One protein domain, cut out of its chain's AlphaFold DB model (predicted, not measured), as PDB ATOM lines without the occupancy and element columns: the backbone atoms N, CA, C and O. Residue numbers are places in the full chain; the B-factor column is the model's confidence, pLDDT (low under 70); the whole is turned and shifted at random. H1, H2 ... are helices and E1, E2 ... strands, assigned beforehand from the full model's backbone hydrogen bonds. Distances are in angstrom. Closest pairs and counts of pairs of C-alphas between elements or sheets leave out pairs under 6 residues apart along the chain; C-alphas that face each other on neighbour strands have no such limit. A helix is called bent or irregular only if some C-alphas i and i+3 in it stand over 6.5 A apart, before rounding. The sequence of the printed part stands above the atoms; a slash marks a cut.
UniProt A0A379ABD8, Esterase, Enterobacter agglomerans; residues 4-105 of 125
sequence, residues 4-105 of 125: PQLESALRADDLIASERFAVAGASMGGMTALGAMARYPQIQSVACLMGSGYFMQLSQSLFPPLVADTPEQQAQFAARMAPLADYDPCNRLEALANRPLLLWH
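What this domain is: This is residues 4 to 105 of the 125 residues of the protein "Esterase" of Enterobacter agglomerans (UniProt A0A379ABD8). A small wall of three parallel strands, E1, E2 and E3, has one helix, H2, packed over one face; from this body H4 reaches away as a long arm, touching H2 with its residues 86 to 87 alone. H1 lies off toward the other end of the long axis, clear of the other helices, while H5 packs on H2. The printed part has 102 residues with five named helices and three named strands, in the order H1, E1, H2, E2, H3, H4, H5, E3; the sheet's order is E1, E2, E3. The class is mixed, helices and strands, and the whole is loose, with a radius of gyration of the C-alphas of 16.0 A and an elongated outline of 52 by 30 by 24 A.

How they stand to each other: In the sheet, E2, residues 45 to 49, is the inner strand. Edge strand E1, residues 22 to 26, is parallel to it at 7 degrees, with N 49 and O 25 within hydrogen-bond range at 2.9 A. Edge strand E3, residues 101 to 104, is parallel to E2 at 8 degrees, with N 48 and O 102 within range at 2.8 A. H2, residues 28 to 39, is on the sheet at a height of 7.6 A, making two layers, helix on one face of a sheet. It runs along the strands, at 13 degrees to E1 on the local plane; its closest C-alphas to E2 are those of Gly 30 and Cys 48, 4.2 A apart. E1, H2 and E2 form a strand-helix-strand unit, two parallel neighbour strands with a helix between, whose crossover is right-handed. H4, residues 71 to 87, touches H2 with residues 86 to 87 alone, about perpendicular at 83 degrees; the C-alphas of Gly 35 and Tyr 87 come closest, at 4.3 A. H3, residues 55 to 59, touches H4, closest at the C-alphas of Phe 55 and Tyr 87, 7.4 A apart. H5, residues 89 to 97, touches H2, closest at the C-alphas of Ala 38 and Pro 89, 5.3 A apart. H1, residues 4 to 12, is not on the sheet and is apart from H2. Each O i to N i+4 pair is within hydrogen-bond range in H1, H2 and H3, against 8 of 13 in H4 and 3 of 5 in H5.

Where its parts are: H1 begins at C-alpha 4, (216.853, 349.037, 267.863), and is 12.2 A long. E1 measures 14.2 A, H2 16.6 A and E2 13.4 A. H4, 25.3 A long from C-alpha 71 at (213.489, 366.976, 299.259), has a kink of 35 degrees near residue 80 and is only just irregular, C-alphas 80 and 83 being 6.9 A apart. H5 is irregular, with C-alphas 91 and 94 at 8.5 A. E3 ends at C-alpha 104, (211.908, 329.768, 283.770).

The domain as a whole: The two C-alphas farthest apart, those of Asp 14 and Thr 70, are 52.8 A apart. The printed part has no cut. The link from H3 to H4, 11 residues, is long. Mean pLDDT of the printed part is 80.7; residues 51 to 68 and residue 94 are under 70.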
ATOM      1  N   PRO A   4     217.267 348.677 269.226       88.44
ATOM      2  CA  PRO A   4     216.853 349.037 267.863       88.44
ATOM      3  C   PRO A   4     217.985 349.005 266.827       88.44
ATOM      4  O   PRO A   4     217.752 348.705 265.658       88.44
ATOM      5  N   GLN A   5     219.219 349.316 267.239       91.75
ATOM      6  CA  GLN A   5     220.383 349.247 266.348       91.75
ATOM      7  C   GLN A   5     220.728 347.797 266.002       91.75
ATOM      8  O   GLN A   5     221.052 347.514 264.853       91.75
ATOM      9  N   LEU A   6     220.621 346.888 266.978       90.50
ATOM     10  CA  LEU A   6     220.828 345.458 266.755       90.50
ATOM     11  C   LEU A   6     219.764 344.885 265.813       90.50
ATOM     12  O   LEU A   6     220.108 344.210 264.850       90.50
ATOM     13  N   GLU A   7     218.487 345.199 266.050       92.88
ATOM     14  CA  GLU A   7     217.391 344.786 265.165       92.88
ATOM     15  C   GLU A   7     217.631 345.271 263.728       92.88
ATOM     16  O   GLU A   7     217.539 344.491 262.785       92.88
ATOM     17  N   SER A   8     217.987 346.548 263.565       93.25
ATOM     18  CA  SER A   8     218.203 347.155 262.249       93.25
ATOM     19  C   SER A   8     219.355 346.492 261.489       93.25
ATOM     20  O   SER A   8     219.231 346.261 260.289       93.25
ATOM     21  N   ALA A   9     220.449 346.147 262.176       94.62
ATOM     22  CA  ALA A   9     221.567 345.414 261.581       94.62
ATOM     23  C   ALA A   9     221.146 344.005 261.132       94.62
ATOM     24  O   ALA A   9     221.392 343.620 259.995       94.62
ATOM     25  N   LEU A  10     220.425 343.269 261.982       93.81
ATOM     26  CA  LEU A  10     219.939 341.926 261.652       93.81
ATOM     27  C   LEU A  10     218.929 341.932 260.491       93.81
ATOM     28  O   LEU A  10     218.927 341.009 259.681       93.81
ATOM     29  N   ARG A  11     218.081 342.965 260.385       94.25
ATOM     30  CA  ARG A  11     217.162 343.136 259.244       94.25
ATOM     31  C   ARG A  11     217.901 343.496 257.957       94.25
ATOM     32  O   ARG A  11     217.505 343.021 256.900       94.25
ATOM     33  N   ALA A  12     218.951 344.316 258.034       95.25
ATOM     34  CA  ALA A  12     219.766 344.668 256.869       95.25
ATOM     35  C   ALA A  12     220.455 343.441 256.250       95.25
ATOM     36  O   ALA A  12     220.604 343.379 255.032       95.25
ATOM     37  N   ASP A  13     220.792 342.458 257.085       96.12
ATOM     38  CA  ASP A  13     221.406 341.193 256.674       96.12
ATOM     39  C   ASP A  13     220.374 340.081 256.359       96.12
ATOM     40  O   ASP A  13     220.757 338.932 256.155       96.12
ATOM     41  N   ASP A  14     219.070 340.399 256.327       94.56
ATOM     42  CA  ASP A  14     217.953 339.459 256.091       94.56
ATOM     43  C   ASP A  14     217.917 338.263 257.074       94.56
ATOM     44  O   ASP A  14     217.483 337.154 256.762       94.56
ATOM     45  N   LEU A  15     218.379 338.488 258.311       94.81
ATOM     46  CA  LEU A  15     218.466 337.468 259.367       94.81
ATOM     47  C   LEU A  15     217.206 337.382 260.242       94.81
ATOM     48  O   LEU A  15     217.113 336.510 261.109       94.81
ATOM     49  N   ILE A  16     216.234 338.276 260.045       92.06
ATOM     50  CA  ILE A  16     214.962 338.287 260.778       92.06
ATOM     51  C   ILE A  16     213.833 337.955 259.816       92.06
ATOM     52  O   ILE A  16     213.499 338.720 258.915       92.06
ATOM     53  N   ALA A  17     213.189 336.820 260.057       91.50
ATOM     54  CA  ALA A  17     212.089 336.387 259.220       91.50
ATOM     55  C   ALA A  17     210.788 337.127 259.581       91.50
ATOM     56  O   ALA A  17     210.173 336.861 260.619       91.50
ATOM     57  N   SER A  18     210.338 338.013 258.688       89.56
ATOM     58  CA  SER A  18     209.132 338.836 258.874       89.56
ATOM     59  C   SER A  18     209.209 339.652 260.176       89.56
ATOM     60  O   SER A  18     210.198 340.339 260.421       89.56
ATOM     61  N   GLU A  19     208.198 339.550 261.041       87.50
ATOM     62  CA  GLU A  19     208.186 340.196 262.356       87.50
ATOM     63  C   GLU A  19     208.717 339.296 263.475       87.50
ATOM     64  O   GLU A  19     208.563 339.631 264.638       87.50
ATOM     65  N   ARG A  20     209.343 338.145 263.188       90.19
ATOM     66  CA  ARG A  20     209.775 337.186 264.226       90.19
ATOM     67  C   ARG A  20     211.070 337.611 264.925       90.19
ATOM     68  O   ARG A  20     212.069 336.899 264.885       90.19
ATOM     69  N   PHE A  21     211.036 338.766 265.577       93.50
ATOM     70  CA  PHE A  21     212.115 339.264 266.414       93.50
ATOM     71  C   PHE A  21     211.826 338.965 267.888       93.50
ATOM     72  O   PHE A  21     210.822 339.410 268.447       93.50
ATOM     73  N   ALA A  22     212.711 338.191 268.510       92.81
ATOM     74  CA  ALA A  22     212.591 337.738 269.888       92.81
ATOM     75  C   ALA A  22     213.900 337.983 270.638       92.81
ATOM     76  O   ALA A  22     214.974 337.958 270.035       92.81
ATOM     77  N   VAL A  23     213.816 338.183 271.952       94.19
ATOM     78  CA  VAL A  23     215.004 338.334 272.804       94.19
ATOM     79  C   VAL A  23     214.958 337.365 273.975       94.19
ATOM     80  O   VAL A  23     213.899 337.034 274.498       94.19
ATOM     81  N   ALA A  24     216.121 336.890 274.397       92.56
ATOM     82  CA  ALA A  24     216.240 335.986 275.526       92.56
ATOM     83  C   ALA A  24     217.436 336.376 276.385       92.56
ATOM     84  O   ALA A  24     218.408 336.948 275.889       92.56
ATOM     85  N   GLY A  25     217.379 336.040 277.667       89.75
ATOM     86  CA  GLY A  25     218.507 336.254 278.556       89.75
ATOM     87  C   GLY A  25     218.388 335.494 279.866       89.75
ATOM     88  O   GLY A  25     217.300 335.068 280.256       89.75
ATOM     89  N   ALA A  26     219.531 335.349 280.538       87.00
ATOM     90  CA  ALA A  26     219.635 334.691 281.832       87.00
ATOM     91  C   ALA A  26     220.029 335.673 282.946       87.00
ATOM     92  O   ALA A  26     220.851 336.563 282.710       87.00
ATOM     93  N   SER A  27     219.463 335.524 284.148       83.69
ATOM     94  CA  SER A  27     219.722 336.386 285.311       83.69
ATOM     95  C   SER A  27     219.485 337.873 284.983       83.69
ATOM     96  O   SER A  27     218.397 338.241 284.534       83.69
ATOM     97  N   MET A  28     220.501 338.733 285.113       84.38
ATOM     98  CA  MET A  28     220.453 340.138 284.682       84.38
ATOM     99  C   MET A  28     220.072 340.287 283.198       84.38
ATOM    100  O   MET A  28     219.378 341.231 282.819       84.38
ATOM    101  N   GLY A  29     220.478 339.343 282.346       84.06
ATOM    102  CA  GLY A  29     220.061 339.298 280.947       84.06
ATOM    103  C   GLY A  29     218.571 338.991 280.783       84.06
ATOM    104  O   GLY A  29     217.941 339.541 279.886       84.06
ATOM    105  N   GLY A  30     217.992 338.165 281.659       86.12
ATOM    106  CA  GLY A  30     216.557 337.866 281.669       86.12
ATOM    107  C   GLY A  30     215.735 339.082 282.084       86.12
ATOM    108  O   GLY A  30     214.784 339.452 281.397       86.12
ATOM    109  N   MET A  31     216.184 339.784 283.128       84.62
ATOM    110  CA  MET A  31     215.635 341.088 283.500       84.62
ATOM    111  C   MET A  31     215.715 342.061 282.317       84.62
ATOM    112  O   MET A  31     214.702 342.596 281.882       84.62
ATOM    113  N   THR A  32     216.891 342.219 281.710       88.06
ATOM    114  CA  THR A  32     217.087 343.106 280.550       88.06
ATOM    115  C   THR A  32     216.157 342.756 279.382       88.06
ATOM    116  O   THR A  32     215.598 343.658 278.759       88.06
ATOM    117  N   ALA A  33     215.948 341.467 279.102       89.75
ATOM    118  CA  ALA A  33     215.039 341.002 278.058       89.75
ATOM    119  C   ALA A  33     213.576 341.394 278.344       89.75
ATOM    120  O   ALA A  33     212.894 341.898 277.450       89.75
ATOM    121  N   LEU A  34     213.116 341.249 279.593       87.81
ATOM    122  CA  LEU A  34     211.783 341.692 280.022       87.81
ATOM    123  C   LEU A  34     211.609 343.208 279.870       87.81
ATOM    124  O   LEU A  34     210.615 343.664 279.302       87.81
ATOM    125  N   GLY A  35     212.593 343.990 280.316       87.88
ATOM    126  CA  GLY A  35     212.539 345.448 280.195       87.88
ATOM    127  C   GLY A  35     212.583 345.923 278.742       87.88
ATOM    128  O   GLY A  35     211.877 346.859 278.362       87.88
ATOM    129  N   ALA A  36     213.351 345.242 277.887       89.81
ATOM    130  CA  ALA A  36     213.353 345.509 276.454       89.81
ATOM    131  C   ALA A  36     211.963 345.271 275.843       89.81
ATOM    132  O   ALA A  36     211.478 346.115 275.095       89.81
ATOM    133  N   MET A  37     211.287 344.176 276.195       89.88
ATOM    134  CA  MET A  37     209.942 343.868 275.697       89.88
ATOM    135  C   MET A  37     208.875 344.859 276.178       89.88
ATOM    136  O   MET A  37     207.955 345.176 275.419       89.88
ATOM    137  N   ALA A  38     208.998 345.371 277.406       88.25
ATOM    138  CA  ALA A  38     208.112 346.407 277.938       88.25
ATOM    139  C   ALA A  38     208.222 347.720 277.137       88.25
ATOM    140  O   ALA A  38     207.213 348.375 276.850       88.25
ATOM    141  N   ARG A  39     209.445 348.072 276.721       88.62
ATOM    142  CA  ARG A  39     209.736 349.310 275.991       88.62
ATOM    143  C   ARG A  39     209.511 349.219 274.480       88.62
ATOM    144  O   ARG A  39     209.051 350.193 273.890       88.62
ATOM    145  N   TYR A  40     209.886 348.106 273.852       90.69
ATOM    146  CA  TYR A  40     210.013 347.980 272.397       90.69
ATOM    147  C   TYR A  40     208.902 347.090 271.802       90.69
ATOM    148  O   TYR A  40     208.942 345.867 271.973       90.69
ATOM    149  N   PRO A  41     207.915 347.663 271.079       89.00
ATOM    150  CA  PRO A  41     206.788 346.916 270.506       89.00
ATOM    151  C   PRO A  41     207.188 345.901 269.430       89.00
ATOM    152  O   PRO A  41     206.471 344.931 269.207       89.00
ATOM    153  N   GLN A  42     208.325 346.115 268.764       91.06
ATOM    154  CA  GLN A  42     208.851 345.211 267.735       91.06
ATOM    155  C   GLN A  42     209.232 343.820 268.268       91.06
ATOM    156  O   GLN A  42     209.261 342.862 267.500       91.06
ATOM    157  N   ILE A  43     209.517 343.692 269.570       92.62
ATOM    158  CA  ILE A  43     209.858 342.414 270.196       92.62
ATOM    159  C   ILE A  43     208.565 341.617 270.352       92.62
ATOM    160  O   ILE A  43     207.690 341.984 271.142       92.62
ATOM    161  N   GLN A  44     208.458 340.522 269.603       92.56
ATOM    162  CA  GLN A  44     207.257 339.689 269.569       92.56
ATOM    163  C   GLN A  44     207.227 338.648 270.681       92.56
ATOM    164  O   GLN A  44     206.143 338.261 271.103       92.56
ATOM    165  N   SER A  45     208.381 338.192 271.166       92.06
ATOM    166  CA  SER A  45     208.446 337.207 272.247       92.06
ATOM    167  C   SER A  45     209.718 337.319 273.080       92.06
ATOM    168  O   SER A  45     210.747 337.822 272.613       92.06
ATOM    169  N   VAL A  46     209.638 336.840 274.328       92.94
ATOM    170  CA  VAL A  46     210.768 336.807 275.266       92.94
ATOM    171  C   VAL A  46     210.900 335.480 275.992       92.94
ATOM    172  O   VAL A  46     209.906 334.885 276.403       92.94
ATOM    173  N   ALA A  47     212.148 335.061 276.210       90.06
ATOM    174  CA  ALA A  47     212.497 334.050 277.200       90.06
ATOM    175  C   ALA A  47     213.348 334.661 278.325       90.06
ATOM    176  O   ALA A  47     214.468 335.124 278.099       90.06
ATOM    177  N   CYS A  48     212.815 334.649 279.545       86.50
ATOM    178  CA  CYS A  48     213.507 335.065 280.756       86.50
ATOM    179  C   CYS A  48     213.904 333.827 281.567       86.50
ATOM    180  O   CYS A  48     213.043 333.085 282.042       86.50
ATOM    181  N   LEU A  49     215.210 333.612 281.715       83.88
ATOM    182  CA  LEU A  49     215.782 332.473 282.425       83.88
ATOM    183  C   LEU A  49     216.396 332.964 283.744       83.88
ATOM    184  O   LEU A  49     217.389 333.680 283.736       83.88
ATOM    185  N   MET A  50     215.815 332.626 284.888       80.44
ATOM    186  CA  MET A  50     216.272 333.026 286.228       80.44
ATOM    187  C   MET A  50     216.436 334.550 286.395       80.44
ATOM    188  O   MET A  50     217.261 335.021 287.173       80.44
ATOM    189  N   GLY A  51     215.702 335.342 285.609       69.88
ATOM    190  CA  GLY A  51     215.650 336.797 285.726       69.88
ATOM    191  C   GLY A  51     214.363 337.245 286.412       69.88
ATOM    192  O   GLY A  51     213.356 336.541 286.382       69.88
ATOM    193  N   SER A  52     214.377 338.437 287.005       68.88
ATOM    194  CA  SER A  52     213.206 339.024 287.658       68.88
ATOM    195  C   SER A  52     212.688 340.245 286.895       68.88
ATOM    196  O   SER A  52     213.447 340.966 286.249       68.88
ATOM    197  N   GLY A  53     211.372 340.475 286.958       61.56
ATOM    198  CA  GLY A  53     210.720 341.648 286.363       61.56
ATOM    199  C   GLY A  53     210.749 342.900 287.247       61.56
ATOM    200  O   GLY A  53     210.318 343.956 286.807       61.56
ATOM    201  N   TYR A  54     211.253 342.811 288.479       64.19
ATOM    202  CA  TYR A  54     211.172 343.869 289.493       64.19
ATOM    203  C   TYR A  54     212.177 345.012 289.273       64.19
ATOM    204  O   TYR A  54     212.975 345.321 290.155       64.19
ATOM    205  N   PHE A  55     212.150 345.653 288.103       63.81
ATOM    206  CA  PHE A  55     213.092 346.714 287.727       63.81
ATOM    207  C   PHE A  55     213.131 347.858 288.745       63.81
ATOM    208  O   PHE A  55     214.205 348.218 289.221       63.81
ATOM    209  N   MET A  56     211.965 348.412 289.096       60.72
ATOM    210  CA  MET A  56     211.868 349.583 289.981       60.72
ATOM    211  C   MET A  56     212.177 349.259 291.437       60.72
ATOM    212  O   MET A  56     212.839 350.034 292.126       60.72
ATOM    213  N   GLN A  57     211.754 348.089 291.898       61.72
ATOM    214  CA  GLN A  57     211.978 347.653 293.272       61.72
ATOM    215  C   GLN A  57     213.453 347.280 293.514       61.72
ATOM    216  O   GLN A  57     214.014 347.579 294.569       61.72
ATOM    217  N   LEU A  58     214.124 346.695 292.513       59.34
ATOM    218  CA  LEU A  58     215.558 346.405 292.577       59.34
ATOM    219  C   LEU A  58     216.410 347.667 292.419       59.34
ATOM    220  O   LEU A  58     217.390 347.819 293.141       59.34
ATOM    221  N   SER A  59     216.021 348.627 291.571       59.66
ATOM    222  CA  SER A  59     216.756 349.899 291.456       59.66
ATOM    223  C   SER A  59     216.721 350.749 292.732       59.66
ATOM    224  O   SER A  59     217.594 351.584 292.932       59.66
ATOM    225  N   GLN A  60     215.727 350.539 293.600       59.03
ATOM    226  CA  GLN A  60     215.641 351.200 294.908       59.03
ATOM    227  C   GLN A  60     216.525 350.540 295.982       59.03
ATOM    228  O   GLN A  60     216.807 351.167 296.999       59.03
ATOM    229  N   SER A  61     216.968 349.295 295.770       56.41
ATOM    230  CA  SER A  61     217.698 348.489 296.766       56.41
ATOM    231  C   SER A  61     219.135 348.129 296.362       56.41
ATOM    232  O   SER A  61     219.954 347.838 297.236       56.41
ATOM    233  N   LEU A  62     219.483 348.180 295.072       53.41
ATOM    234  CA  LEU A  62     220.822 347.864 294.567       53.41
ATOM    235  C   LEU A  62     221.694 349.123 294.396       53.41
ATOM    236  O   LEU A  62     221.473 349.926 293.495       53.41
ATOM    237  N   PHE A  63     222.752 349.187 295.212       46.28
ATOM    238  CA  PHE A  63     223.915 350.096 295.186       46.28
ATOM    239  C   PHE A  63     223.717 351.575 295.534       46.28
ATOM    240  O   PHE A  63     223.087 352.322 294.792       46.28
ATOM    241  N   PRO A  64     224.537 352.035 296.504       48.00
ATOM    242  CA  PRO A  64     224.113 352.095 297.906       48.00
ATOM    243  C   PRO A  64     222.729 352.756 298.012       48.00
ATOM    244  O   PRO A  64     222.455 353.649 297.212       48.00
ATOM    245  N   PRO A  65     221.866 352.372 298.974       55.00
ATOM    246  CA  PRO A  65     220.588 353.051 299.162       55.00
ATOM    247  C   PRO A  65     220.876 354.545 299.274       55.00
ATOM    248  O   PRO A  65     221.537 354.988 300.216       55.00
ATOM    249  N   LEU A  66     220.485 355.308 298.249       55.91
ATOM    250  CA  LEU A  66     220.606 356.749 298.300       55.91
ATOM    251  C   LEU A  66     219.595 357.156 299.361       55.91
ATOM    252  O   LEU A  66     218.396 357.211 299.089       55.91
ATOM    253  N   VAL A  67     220.073 357.362 300.584       62.88
ATOM    254  CA  VAL A  67     219.266 357.945 301.642       62.88
ATOM    255  C   VAL A  67     219.062 359.395 301.218       62.88
ATOM    256  O   VAL A  67     219.911 360.262 301.409       62.88
ATOM    257  N   ALA A  68     218.000 359.616 300.448       63.59
ATOM    258  CA  ALA A  68     217.599 360.927 299.990       63.59
ATOM    259  C   ALA A  68     216.904 361.626 301.165       63.59
ATOM    260  O   ALA A  68     215.678 361.654 301.264       63.59
ATOM    261  N   ASP A  69     217.723 362.122 302.090       73.12
ATOM    262  CA  ASP A  69     217.289 362.746 303.340       73.12
ATOM    263  C   ASP A  69     216.663 364.127 303.112       73.12
ATOM    264  O   ASP A  69     215.860 364.584 303.926       73.12
ATOM    265  N   THR A  70     216.989 364.793 301.995       83.06
ATOM    266  CA  THR A  70     216.402 366.092 301.634       83.06
ATOM    267  C   THR A  70     215.419 365.999 300.460       83.06
ATOM    268  O   THR A  70     215.592 365.163 299.564       83.06
ATOM    269  N   PRO A  71     214.412 366.893 300.394       83.00
ATOM    270  CA  PRO A  71     213.489 366.976 299.259       83.00
ATOM    271  C   PRO A  71     214.196 367.124 297.902       83.00
ATOM    272  O   PRO A  71     213.768 366.542 296.905       83.00
ATOM    273  N   GLU A  72     215.311 367.855 297.846       84.62
ATOM    274  CA  GLU A  72     216.100 368.046 296.624       84.62
ATOM    275  C   GLU A  72     216.773 366.748 296.168       84.62
ATOM    276  O   GLU A  72     216.800 366.447 294.973       84.62
ATOM    277  N   GLN A  73     217.291 365.952 297.108       80.44
ATOM    278  CA  GLN A  73     217.880 364.648 296.806       80.44
ATOM    279  C   GLN A  73     216.816 363.667 296.303       80.44
ATOM    280  O   GLN A  73     217.069 362.929 295.349       80.44
ATOM    281  N   GLN A  74     215.612 363.702 296.883       79.50
ATOM    282  CA  GLN A  74     214.482 362.877 296.443       79.50
ATOM    283  C   GLN A  74     214.042 363.256 295.026       79.50
ATOM    284  O   GLN A  74     213.879 362.382 294.175       79.50
ATOM    285  N   ALA A  75     213.930 364.555 294.736       81.31
ATOM    286  CA  ALA A  75     213.602 365.046 293.402       81.31
ATOM    287  C   ALA A  75     214.673 364.659 292.367       81.31
ATOM    288  O   ALA A  75     214.348 364.234 291.257       81.31
ATOM    289  N   GLN A  76     215.957 364.747 292.732       81.06
ATOM    290  CA  GLN A  76     217.053 364.349 291.852       81.06
ATOM    291  C   GLN A  76     217.061 362.836 291.591       81.06
ATOM    292  O   GLN A  76     217.308 362.409 290.461       81.06
ATOM    293  N   PHE A  77     216.774 362.024 292.608       79.75
ATOM    294  CA  PHE A  77     216.633 360.578 292.461       79.75
ATOM    295  C   PHE A  77     215.452 360.223 291.554       79.75
ATOM    296  O   PHE A  77     215.631 359.486 290.584       79.75
ATOM    297  N   ALA A  78     214.280 360.817 291.790       79.62
ATOM    298  CA  ALA A  78     213.098 360.623 290.956       79.62
ATOM    299  C   ALA A  78     213.372 360.988 289.488       79.62
ATOM    300  O   ALA A  78     213.036 360.220 288.589       79.62
ATOM    301  N   ALA A  79     214.065 362.102 289.234       82.94
ATOM    302  CA  ALA A  79     214.451 362.504 287.882       82.94
ATOM    303  C   ALA A  79     215.409 361.505 287.207       82.94
ATOM    304  O   ALA A  79     215.309 361.277 286.002       82.94
ATOM    305  N   ARG A  80     216.322 360.881 287.966       80.19
ATOM    306  CA  ARG A  80     217.233 359.841 287.449       80.19
ATOM    307  C   ARG A  80     216.528 358.514 287.186       80.19
ATOM    308  O   ARG A  80     216.931 357.803 286.270       80.19
ATOM    309  N   MET A  81     215.511 358.181 287.975       77.69
ATOM    310  CA  MET A  81     214.739 356.943 287.837       77.69
ATOM    311  C   MET A  81     213.626 357.046 286.793       77.69
ATOM    312  O   MET A  81     213.275 356.032 286.200       77.69
ATOM    313  N   ALA A  82     213.111 358.246 286.508       81.81
ATOM    314  CA  ALA A  82     212.026 358.458 285.549       81.81
ATOM    315  C   ALA A  82     212.226 357.752 284.185       81.81
ATOM    316  O   ALA A  82     211.277 357.130 283.709       81.81
ATOM    317  N   PRO A  83     213.427 357.735 283.566       81.31
ATOM    318  CA  PRO A  83     213.648 357.017 282.307       81.31
ATOM    319  C   PRO A  83     213.519 355.490 282.409       81.31
ATOM    320  O   PRO A  83     213.342 354.823 281.388       81.31
ATOM    321  N   LEU A  84     213.646 354.921 283.611       78.25
ATOM    322  CA  LEU A  84     213.533 353.483 283.839       78.25
ATOM    323  C   LEU A  84     212.074 353.011 283.885       78.25
ATOM    324  O   LEU A  84     211.827 351.826 283.682       78.25
ATOM    325  N   ALA A  85     211.110 353.918 284.078       79.19
ATOM    326  CA  ALA A  85     209.686 353.581 284.111       79.19
ATOM    327  C   ALA A  85     209.209 352.909 282.810       79.19
ATOM    328  O   ALA A  85     208.379 352.005 282.845       79.19
ATOM    329  N   ASP A  86     209.779 353.291 281.662       80.06
ATOM    330  CA  ASP A  86     209.468 352.676 280.363       80.06
ATOM    331  C   ASP A  86     209.993 351.243 280.211       80.06
ATOM    332  O   ASP A  86     209.544 350.516 279.324       80.06
ATOM    333  N   TYR A  87     210.951 350.849 281.048       79.38
ATOM    334  CA  TYR A  87     211.511 349.501 281.092       79.38
ATOM    335  C   TYR A  87     210.868 348.637 282.176       79.38
ATOM    336  O   TYR A  87     211.192 347.456 282.253       79.38
ATOM    337  N   ASP A  88     209.986 349.189 283.013       80.44
ATOM    338  CA  ASP A  88     209.347 348.437 284.087       80.44
ATOM    339  C   ASP A  88     208.204 347.559 283.537       80.44
ATOM    340  O   ASP A  88     207.162 348.087 283.122       80.44
ATOM    341  N   PRO A  89     208.354 346.219 283.523       74.69
ATOM    342  CA  PRO A  89     207.314 345.325 283.039       74.69
ATOM    343  C   PRO A  89     206.066 345.325 283.935       74.69
ATOM    344  O   PRO A  89     204.975 345.050 283.435       74.69
ATOM    345  N   CYS A  90     206.182 345.681 285.221       74.75
ATOM    346  CA  CYS A  90     205.049 345.722 286.149       74.75
ATOM    347  C   CYS A  90     204.004 346.774 285.746       74.75
ATOM    348  O   CYS A  90     202.806 346.530 285.866       74.75
ATOM    349  N   ASN A  91     204.435 347.899 285.172       73.25
ATOM    350  CA  ASN A  91     203.532 348.947 284.678       73.25
ATOM    351  C   ASN A  91     202.972 348.650 283.278       73.25
ATOM    352  O   ASN A  91     202.185 349.431 282.744       73.25
ATOM    353  N   ARG A  92     203.396 347.545 282.650       75.31
ATOM    354  CA  ARG A  92     203.045 347.181 281.269       75.31
ATOM    355  C   ARG A  92     202.606 345.722 281.133       75.31
ATOM    356  O   ARG A  92     202.715 345.145 280.051       75.31
ATOM    357  N   LEU A  93     202.071 345.141 282.211       71.44
ATOM    358  CA  LEU A  93     201.642 343.740 282.265       71.44
ATOM    359  C   LEU A  93     200.663 343.375 281.143       71.44
ATOM    360  O   LEU A  93     200.843 342.340 280.513       71.44
ATOM    361  N   GLU A  94     199.695 344.234 280.815       69.44
ATOM    362  CA  GLU A  94     198.757 343.992 279.704       69.44
ATOM    363  C   GLU A  94     199.468 343.892 278.344       69.44
ATOM    364  O   GLU A  94     199.175 343.015 277.530       69.44
ATOM    365  N   ALA A  95     200.454 344.757 278.092       70.00
ATOM    366  CA  ALA A  95     201.233 344.736 276.855       70.00
ATOM    367  C   ALA A  95     202.192 343.534 276.779       70.00
ATOM    368  O   ALA A  95     202.622 343.150 275.687       70.00
ATOM    369  N   LEU A  96     202.565 342.954 277.920       73.31
ATOM    370  CA  LEU A  96     203.390 341.749 277.999       73.31
ATOM    371  C   LEU A  96     202.546 340.477 277.886       73.31
ATOM    372  O   LEU A  96     202.937 339.565 277.169       73.31
ATOM    373  N   ALA A  97     201.368 340.447 278.511       71.88
ATOM    374  CA  ALA A  97     200.450 339.308 278.499       71.88
ATOM    375  C   ALA A  97     199.904 338.988 277.098       71.88
ATOM    376  O   ALA A  97     199.592 337.840 276.800       71.88
ATOM    377  N   ASN A  98     199.831 339.990 276.217       81.44
ATOM    378  CA  ASN A  98     199.389 339.819 274.831       81.44
ATOM    379  C   ASN A  98     200.463 339.235 273.892       81.44
ATOM    380  O   ASN A  98     200.227 339.121 272.688       81.44
ATOM    381  N   ARG A  99     201.651 338.886 274.400       87.69
ATOM    382  CA  ARG A  99     202.781 338.395 273.602       87.69
ATOM    383  C   ARG A  99     203.399 337.141 274.243       87.69
ATOM    384  O   ARG A  99     203.439 337.054 275.468       87.69
ATOM    385  N   PRO A 100     203.899 336.167 273.456       89.00
ATOM    386  CA  PRO A 100     204.502 334.958 274.008       89.00
ATOM    387  C   PRO A 100     205.658 335.250 274.975       89.00
ATOM    388  O   PRO A 100     206.647 335.894 274.610       89.00
ATOM    389  N   LEU A 101     205.539 334.726 276.195       86.19
ATOM    390  CA  LEU A 101     206.503 334.902 277.274       86.19
ATOM    391  C   LEU A 101     206.836 333.546 277.902       86.19
ATOM    392  O   LEU A 101     205.956 332.859 278.417       86.19
ATOM    393  N   LEU A 102     208.116 333.178 277.876       85.44
ATOM    394  CA  LEU A 102     208.651 332.037 278.611       85.44
ATOM    395  C   LEU A 102     209.364 332.547 279.865       85.44
ATOM    396  O   LEU A 102     210.357 333.267 279.765       85.44
ATOM    397  N   LEU A 103     208.869 332.148 281.034       82.75
ATOM    398  CA  LEU A 103     209.528 332.368 282.318       82.75
ATOM    399  C   LEU A 103     210.026 331.023 282.836       82.75
ATOM    400  O   LEU A 103     209.253 330.073 282.943       82.75
ATOM    401  N   TRP A 104     211.309 330.945 283.156       80.25
ATOM    402  CA  TRP A 104     211.908 329.768 283.770       80.25
ATOM    403  C   TRP A 104     212.733 330.216 284.967       80.25
ATOM    404  O   TRP A 104     213.607 331.057 284.802       80.25
ATOM    405  N   HIS A 105     212.465 329.681 286.154       74.00
ATOM    406  CA  HIS A 105     213.256 329.938 287.360       74.00
ATOM    407  C   HIS A 105     213.524 328.622 288.091       74.00
ATOM    408  O   HIS A 105     212.758 327.664 287.943       74.00
TER     409      HIS A 105